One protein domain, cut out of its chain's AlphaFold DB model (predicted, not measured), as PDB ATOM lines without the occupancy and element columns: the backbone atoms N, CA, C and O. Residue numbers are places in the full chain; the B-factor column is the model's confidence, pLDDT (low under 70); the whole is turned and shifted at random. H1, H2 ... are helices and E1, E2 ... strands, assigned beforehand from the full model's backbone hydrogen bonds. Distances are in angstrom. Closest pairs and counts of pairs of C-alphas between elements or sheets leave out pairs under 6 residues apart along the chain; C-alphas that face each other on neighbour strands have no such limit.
ATOM      1  N   GLU A 109     160.533 107.306 124.862       83.81
ATOM      2  CA  GLU A 109     161.776 106.823 125.424       83.81
ATOM      3  C   GLU A 109     162.692 106.379 124.285       83.81
ATOM      4  O   GLU A 109     162.281 105.676 123.361       83.81
ATOM      5  N   LEU A 110     163.950 106.818 124.331       92.44
ATOM      6  CA  LEU A 110     164.955 106.338 123.396       92.44
ATOM      7  C   LEU A 110     165.410 104.950 123.845       92.44
ATOM      8  O   LEU A 110     166.076 104.830 124.870       92.44
ATOM      9  N   ALA A 111     165.099 103.928 123.057       94.31
ATOM     10  CA  ALA A 111     165.516 102.554 123.299       94.31
ATOM     11  C   ALA A 111     166.563 102.095 122.277       94.31
ATOM     12  O   ALA A 111     166.638 102.609 121.158       94.31
ATOM     13  N   VAL A 112     167.372 101.116 122.670       95.75
ATOM     14  CA  VAL A 112     168.375 100.442 121.846       95.75
ATOM     15  C   VAL A 112     167.866  99.054 121.501       95.75
ATOM     16  O   VAL A 112     167.571  98.267 122.391       95.75
ATOM     17  N   PHE A 113     167.789  98.747 120.215       95.31
ATOM     18  CA  PHE A 113     167.392  97.441 119.714       95.31
ATOM     19  C   PHE A 113     168.610  96.706 119.160       95.31
ATOM     20  O   PHE A 113     169.318  97.248 118.302       95.31
ATOM     21  N   LEU A 114     168.835  95.484 119.645       94.12
ATOM     22  CA  LEU A 114     169.839  94.546 119.147       94.12
ATOM     23  C   LEU A 114     169.123  93.470 118.333       94.12
ATOM     24  O   LEU A 114     168.318  92.712 118.876       94.12
ATOM     25  N   TYR A 115     169.372  93.444 117.026       94.50
ATOM     26  CA  TYR A 115     168.651  92.574 116.100       94.50
ATOM     27  C   TYR A 115     169.615  91.669 115.310       94.50
ATOM     28  O   TYR A 115     170.561  92.186 114.700       94.50
ATOM     29  N   PRO A 116     169.390  90.338 115.275       93.31
ATOM     30  CA  PRO A 116     170.361  89.381 114.742       93.31
ATOM     31  C   PRO A 116     170.697  89.588 113.270       93.31
ATOM     32  O   PRO A 116     169.808  89.620 112.412       93.31
ATOM     33  N   VAL A 117     171.993  89.603 112.940       92.44
ATOM     34  CA  VAL A 117     172.456  89.726 111.544       92.44
ATOM     35  C   VAL A 117     172.018  88.559 110.656       92.44
ATOM     36  O   VAL A 117     172.023  88.683 109.434       92.44
ATOM     37  N   GLU A 118     171.662  87.422 111.259       91.00
ATOM     38  CA  GLU A 118     171.194  86.226 110.550       91.00
ATOM     39  C   GLU A 118     169.737  86.339 110.092       91.00
ATOM     40  O   GLU A 118     169.355  85.710 109.107       91.00
ATOM     41  N   SER A 119     168.920  87.113 110.811       90.94
ATOM     42  CA  SER A 119     167.471  87.209 110.579       90.94
ATOM     43  C   SER A 119     167.039  88.544 109.985       90.94
ATOM     44  O   SER A 119     165.962  88.626 109.403       90.94
ATOM     45  N   PHE A 120     167.889  89.569 110.068       94.56
ATOM     46  CA  PHE A 120     167.552  90.919 109.640       94.56
ATOM     47  C   PHE A 120     168.632  91.543 108.756       94.56
ATOM     48  O   PHE A 120     169.840  91.417 108.988       94.56
ATOM     49  N   GLU A 121     168.187  92.313 107.764       94.25
ATOM     50  CA  GLU A 121     169.078  93.196 107.024       94.25
ATOM     51  C   GLU A 121     169.540  94.356 107.909       94.25
ATOM     52  O   GLU A 121     168.790  94.896 108.720       94.25
ATOM     53  N   ARG A 122     170.771  94.828 107.693       92.81
ATOM     54  CA  ARG A 122     171.320  95.984 108.421       92.81
ATOM     55  C   ARG A 122     170.418  97.225 108.333       92.81
ATOM     56  O   ARG A 122     170.400  98.046 109.248       92.81
ATOM     57  N   ASN A 123     169.710  97.384 107.220       94.56
ATOM     58  CA  ASN A 123     168.792  98.480 106.910       94.56
ATOM     59  C   ASN A 123     167.311  98.122 107.124       94.56
ATOM     60  O   ASN A 123     166.472  98.773 106.502       94.56
ATOM     61  N   ALA A 124     167.005  97.123 107.959       95.81
ATOM     62  CA  ALA A 124     165.643  96.875 108.426       95.81
ATOM     63  C   ALA A 124     165.002  98.170 108.955       95.81
ATOM     64  O   ALA A 124     165.685  99.034 109.522       95.81
ATOM     65  N   THR A 125     163.707  98.302 108.705       96.75
ATOM     66  CA  THR A 125     162.879  99.432 109.138       96.75
ATOM     67  C   THR A 125     162.614  99.381 110.639       96.75
ATOM     68  O   THR A 125     162.729  98.323 111.263       96.75
ATOM     69  N   ASP A 126     162.247 100.521 111.225       95.50
ATOM     70  CA  ASP A 126     161.914 100.584 112.650       95.50
ATOM     71  C   ASP A 126     160.710  99.675 112.956       95.50
ATOM     72  O   ASP A 126     160.714  98.977 113.966       95.50
ATOM     73  N   GLU A 127     159.731  99.588 112.049       95.19
ATOM     74  CA  GLU A 127     158.569  98.704 112.180       95.19
ATOM     75  C   GLU A 127     158.949  97.215 112.196       95.19
ATOM     76  O   GLU A 127     158.417  96.450 113.000       95.19
ATOM     77  N   GLU A 128     159.881  96.791 111.338       95.62
ATOM     78  CA  GLU A 128     160.374  95.404 111.308       95.62
ATOM     79  C   GLU A 128     161.148  95.052 112.582       95.62
ATOM     80  O   GLU A 128     160.975  93.965 113.131       95.62
ATOM     81  N   ILE A 129     161.977  95.977 113.074       96.12
ATOM     82  CA  ILE A 129     162.763  95.792 114.300       96.12
ATOM     83  C   ILE A 129     161.839  95.728 115.524       96.12
ATOM     84  O   ILE A 129     162.011  94.855 116.374       96.12
ATOM     85  N   ILE A 130     160.839  96.612 115.601       94.00
ATOM     86  CA  ILE A 130     159.852  96.621 116.689       94.00
ATOM     87  C   ILE A 130     159.014  95.339 116.664       94.00
ATOM     88  O   ILE A 130     158.839  94.719 117.709       94.00
ATOM     89  N   SER A 131     158.566  94.883 115.490       94.06
ATOM     90  CA  SER A 131     157.853  93.604 115.371       94.06
ATOM     91  C   SER A 131     158.712  92.424 115.832       94.06
ATOM     92  O   SER A 131     158.194  91.513 116.473       94.06
ATOM     93  N   GLY A 132     160.014  92.445 115.535       94.38
ATOM     94  CA  GLY A 132     160.955  91.440 116.027       94.38
ATOM     95  C   GLY A 132     161.151  91.491 117.545       94.38
ATOM     96  O   GLY A 132     161.452  90.492 118.188       94.38
ATOM     97  N   TRP A 133     160.958  92.649 118.170       93.50
ATOM     98  CA  TRP A 133     160.983  92.734 119.629       93.50
ATOM     99  C   TRP A 133     159.711  92.135 120.237       93.50
ATOM    100  O   TRP A 133     159.787  91.378 121.205       93.50
ATOM    101  N   GLU A 134     158.551  92.402 119.638       92.19
ATOM    102  CA  GLU A 134     157.264  91.846 120.078       92.19
ATOM    103  C   GLU A 134     157.208  90.313 119.970       92.19
ATOM    104  O   GLU A 134     156.582  89.656 120.807       92.19
ATOM    105  N   ASP A 135     157.872  89.731 118.968       91.94
ATOM    106  CA  ASP A 135     157.961  88.277 118.787       91.94
ATOM    107  C   ASP A 135     159.118  87.611 119.562       91.94
ATOM    108  O   ASP A 135     159.186  86.378 119.637       91.94
ATOM    109  N   GLY A 136     159.981  88.414 120.194       91.25
ATOM    110  CA  GLY A 136     161.108  87.976 121.016       91.25
ATOM    111  C   GLY A 136     162.389  87.635 120.247       91.25
ATOM    112  O   GLY A 136     163.312  87.081 120.847       91.25
ATOM    113  N   SER A 137     162.466  87.930 118.949       91.81
ATOM    114  CA  SER A 137     163.674  87.758 118.126       91.81
ATOM    115  C   SER A 137     164.672  88.921 118.212       91.81
ATOM    116  O   SER A 137     165.822  88.758 117.802       91.81
ATOM    117  N   VAL A 138     164.258  90.070 118.751       94.62
ATOM    118  CA  VAL A 138     165.070  91.283 118.940       94.62
ATOM    119  C   VAL A 138     165.104  91.661 120.418       94.62
ATOM    120  O   VAL A 138     164.081  91.660 121.105       94.62
ATOM    121  N   GLU A 139     166.280  92.035 120.909       93.56
ATOM    122  CA  GLU A 139     166.464  92.508 122.280       93.56
ATOM    123  C   GLU A 139     166.306  94.032 122.355       93.56
ATOM    124  O   GLU A 139     166.818  94.759 121.504       93.56
ATOM    125  N   LYS A 140     165.602  94.522 123.384       94.69
ATOM    126  CA  LYS A 140     165.412  95.952 123.670       94.69
ATOM    127  C   LYS A 140     166.109  96.299 124.984       94.69
ATOM    128  O   LYS A 140     165.807  95.699 126.010       94.69
ATOM    129  N   LEU A 141     166.981  97.298 124.945       93.25
ATOM    130  CA  LEU A 141     167.734  97.836 126.076       93.25
ATOM    131  C   LEU A 141     167.534  99.349 126.177       93.25
ATOM    132  O   LEU A 141     167.221 100.027 125.197       93.25
ATOM    133  N   THR A 142     167.797  99.913 127.344       93.62
ATOM    134  CA  THR A 142     168.043 101.350 127.491       93.62
ATOM    135  C   THR A 142     169.460 101.713 127.013       93.62
ATOM    136  O   THR A 142     170.349 100.854 126.970       93.62
ATOM    137  N   PRO A 143     169.737 102.988 126.673       94.56
ATOM    138  CA  PRO A 143     171.088 103.432 126.328       94.56
ATOM    139  C   PRO A 143     172.127 103.145 127.421       94.56
ATOM    140  O   PRO A 143     173.277 102.845 127.099       94.56
ATOM    141  N   ASP A 144     171.723 103.204 128.693       94.06
ATOM    142  CA  ASP A 144     172.602 102.938 129.833       94.06
ATOM    143  C   ASP A 144     172.907 101.439 129.983       94.06
ATOM    144  O   ASP A 144     174.064 101.073 130.197       94.06
ATOM    145  N   GLU A 145     171.913 100.563 129.799       92.94
ATOM    146  CA  GLU A 145     172.117  99.106 129.779       92.94
ATOM    147  C   GLU A 145     173.018  98.684 128.618       92.94
ATOM    148  O   GLU A 145     173.967  97.925 128.816       92.94
ATOM    149  N   PHE A 146     172.791  99.237 127.422       92.75
ATOM    150  CA  PHE A 146     173.656  98.984 126.273       92.75
ATOM    151  C   PHE A 146     175.092  99.456 126.533       92.75
ATOM    152  O   PHE A 146     176.047  98.731 126.258       92.75
ATOM    153  N   ALA A 147     175.278 100.651 127.101       92.06
ATOM    154  CA  ALA A 147     176.607 101.149 127.440       92.06
ATOM    155  C   ALA A 147     177.310 100.258 128.477       92.06
ATOM    156  O   ALA A 147     178.502  99.985 128.328       92.06
ATOM    157  N   ALA A 148     176.590  99.796 129.503       90.94
ATOM    158  CA  ALA A 148     177.118  98.864 130.495       90.94
ATOM    159  C   ALA A 148     177.555  97.547 129.838       90.94
ATOM    160  O   ALA A 148     178.708  97.153 129.997       90.94
ATOM    161  N   MET A 149     176.699  96.947 129.004       88.88
ATOM    162  CA  MET A 149     177.003  95.727 128.249       88.88
ATOM    163  C   MET A 149     178.292  95.870 127.427       88.88
ATOM    164  O   MET A 149     179.194  95.039 127.519       88.88
ATOM    165  N   ILE A 150     178.431  96.961 126.665       88.25
ATOM    166  CA  ILE A 150     179.629  97.195 125.847       88.25
ATOM    167  C   ILE A 150     180.889  97.394 126.698       88.25
ATOM    168  O   ILE A 150     181.966  96.937 126.303       88.25
ATOM    169  N   ASN A 151     180.778  98.073 127.839       88.31
ATOM    170  CA  ASN A 151     181.915  98.345 128.717       88.31
ATOM    171  C   ASN A 151     182.367  97.107 129.504       88.31
ATOM    172  O   ASN A 151     183.571  96.934 129.701       88.31
ATOM    173  N   ASP A 152     181.426  96.266 129.932       85.25
ATOM    174  CA  ASP A 152     181.691  95.122 130.805       85.25
ATOM    175  C   ASP A 152     182.049  93.854 130.014       85.25
ATOM    176  O   ASP A 152     182.960  93.119 130.403       85.25
ATOM    177  N   GLU A 153     181.385  93.606 128.881       75.69
ATOM    178  CA  GLU A 153     181.538  92.370 128.094       75.69
ATOM    179  C   GLU A 153     182.374  92.561 126.816       75.69
ATOM    180  O   GLU A 153     182.899  91.598 126.249       75.69
ATOM    181  N   GLY A 154     182.573  93.813 126.393       68.25
ATOM    182  CA  GLY A 154     183.267  94.168 125.160       68.25
ATOM    183  C   GLY A 154     182.395  93.999 123.908       68.25
ATOM    184  O   GLY A 154     181.649  93.042 123.754       68.25
ATOM    185  N   PHE A 155     182.546  94.908 122.942       64.94
ATOM    186  CA  PHE A 155     181.710  94.992 121.725       64.94
ATOM    187  C   PHE A 155     181.820  93.795 120.746       64.94
ATOM    188  O   PHE A 155     181.206  93.796 119.688       64.94
ATOM    189  N   ASN A 156     182.648  92.784 121.023       59.56
ATOM    190  CA  ASN A 156     183.151  91.859 119.997       59.56
ATOM    191  C   ASN A 156     182.488  90.462 119.985       59.56
ATOM    192  O   ASN A 156     183.066  89.534 119.421       59.56
ATOM    193  N   GLY A 157     181.325  90.288 120.628       56.62
ATOM    194  CA  GLY A 157     180.637  88.989 120.744       56.62
ATOM    195  C   GLY A 157     179.244  88.896 120.107       56.62
ATOM    196  O   GLY A 157     178.826  87.796 119.754       56.62
ATOM    197  N   SER A 158     178.536  90.013 119.938       62.12
ATOM    198  CA  SER A 158     177.142  90.033 119.480       62.12
ATOM    199  C   SER A 158     177.075  90.081 117.954       62.12
ATOM    200  O   SER A 158     177.495  91.059 117.330       62.12
ATOM    201  N   ALA A 159     176.553  89.025 117.332       81.88
ATOM    202  CA  ALA A 159     176.224  88.993 115.908       81.88
ATOM    203  C   ALA A 159     174.914  89.761 115.649       81.88
ATOM    204  O   ALA A 159     173.999  89.251 115.004       81.88
ATOM    205  N   ASP A 160     174.846  90.997 116.140       90.44
ATOM    206  CA  ASP A 160     173.651  91.829 116.129       90.44
ATOM    207  C   ASP A 160     173.946  93.187 115.499       90.44
ATOM    208  O   ASP A 160     175.005  93.799 115.682       90.44
ATOM    209  N   TRP A 161     172.980  93.674 114.735       93.31
ATOM    210  CA  TRP A 161     172.903  95.075 114.371       93.31
ATOM    211  C   TRP A 161     172.317  95.881 115.535       93.31
ATOM    212  O   TRP A 161     171.603  95.347 116.377       93.31
ATOM    213  N   VAL A 162     172.598  97.186 115.560       93.81
ATOM    214  CA  VAL A 162     172.152  98.092 116.628       93.81
ATOM    215  C   VAL A 162     171.368  99.257 116.032       93.81
ATOM    216  O   VAL A 162     171.852  99.918 115.104       93.81
ATOM    217  N   ARG A 163     170.183  99.547 116.580       95.44
ATOM    218  CA  ARG A 163     169.356 100.714 116.225       95.44
ATOM    219  C   ARG A 163     168.884 101.434 117.482       95.44
ATOM    220  O   ARG A 163     168.488 100.791 118.442       95.44
ATOM    221  N   PHE A 164     168.900 102.761 117.454       95.75
ATOM    222  CA  PHE A 164     168.254 103.588 118.473       95.75
ATOM    223  C   PHE A 164     166.919 104.074 117.914       95.75
ATOM    224  O   PHE A 164     166.917 104.670 116.833       95.75
ATOM    225  N   ILE A 165     165.819 103.815 118.620       94.00
ATOM    226  CA  ILE A 165     164.458 104.170 118.196       94.00
ATOM    227  C   ILE A 165     163.752 104.878 119.355       94.00
ATOM    228  O   ILE A 165     163.823 104.431 120.499       94.00
ATOM    229  N   GLU A 166     163.084 105.992 119.061       91.75
ATOM    230  CA  GLU A 166     162.168 106.647 119.997       91.75
ATOM    231  C   GLU A 166     160.846 105.865 120.037       91.75
ATOM    232  O   GLU A 166     160.084 105.896 119.070       91.75
ATOM    233  N   THR A 167     160.572 105.166 121.138       81.50
ATOM    234  CA  THR A 167     159.335 104.392 121.335       81.50
ATOM    235  C   THR A 167     158.406 105.090 122.312       81.50
ATOM    236  O   THR A 167     158.876 105.646 123.298       81.50
ATOM    237  N   GLU A 168     157.100 105.036 122.068       76.62
ATOM    238  CA  GLU A 168     156.104 105.426 123.074       76.62
ATOM    239  C   GLU A 168     156.195 104.466 124.279       76.62
ATOM    240  O   GLU A 168     156.454 103.273 124.087       76.62
ATOM    241  N   VAL A 169     156.079 105.007 125.497       59.62
ATOM    242  CA  VAL A 169     156.093 104.249 126.766       59.62
ATOM    243  C   VAL A 169     154.776 103.507 126.984       59.62
ATOM    244  O   VAL A 169     153.708 104.116 126.748       59.62
TER     245      VAL A 169
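AT A GLANCE: This is residues 109 to 169 of the 169 residues of an uncharacterized protein of Candidatus Ordinivivax streblomastigis (UniProt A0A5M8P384). A small twisted sheet of three strands stands between two helices, with H1 packed on one face and H2 on the other. The long strands E1 and E3 run side by side as a ribbon, short E2 is on the other side of E1, and the longest axis runs from H1 through the sheet to H2. The printed part has 61 residues with two named helices and three named strands, in the order E1, H1, E2, H2, E3; the sheet's order is E2, E1, E3, all antiparallel, and the class is mixed, helices and strands. The whole is compact and rounded, with a radius of gyration of the C-alphas of 11.2 A and spans of 30 by 28 by 19 A.

HOW THE PARTS SIT: E1, residues 109 to 116, is the inner strand of the sheet. H1, residues 126 to 134, is on the sheet at a height of 7.7 A; its closest C-alpha pair with E1 is Ile 129 and Tyr 115, 6.9 A apart. E2, residues 139 to 141, is an edge strand antiparallel to E1 at 149 degrees, with N 112 and O 141 within hydrogen-bond range at 2.8 A. H1 lies over E2, but only just: 4 of its C-alphas fall on E2 and 2 on E1. On the local plane H1 runs slantwise to E2 at 57 degrees, only just short of across. H2, residues 143 to 153, is on the opposite face from H1, at a height over the sheet of 11.0 A. It runs along E1 at 8 degrees on the local plane, and the closest C-alphas of the two, Pro 143 and Val 112, are 6.0 A apart. H1 and H2 are apart. E3, residues 160 to 168, is the other edge strand, antiparallel to E1 at 151 degrees, with N 111 and O 165 at 2.9 A and N 163 and O 113 at 3.0 A, both within hydrogen-bond range. E3 bends by 54 degrees at residue 164. E2, H2 and E3 form a split strand-helix-strand unit, two strands running the same way with E1 between them, and its crossover is right-handed. In H1 and H2 every O i to N i+4 pair is within hydrogen-bond range.

IN THESE COORDINATES: E1 begins at C-alpha 109, (161.776, 106.823, 125.424), and is 22.2 A long. H1 is 12.4 A, E2 6.7 A and H2 15.3 A long, and H2 ends at C-alpha 153, (181.538, 92.370, 128.094). E3 is 23.3 A long and ends at C-alpha 168, (156.104, 105.426, 123.074).

THE WHOLE: The two C-alphas farthest apart, those of Asn 156 and Val 169, are 30.5 A apart. The printed part has no cut and no long link. The sheet is strongly twisted, but only just, its C-alphas lying up to 4.3 A off its best plane. The mean pLDDT of the printed part is 89.0, and residues 154 to 158 and residue 169 are under 70.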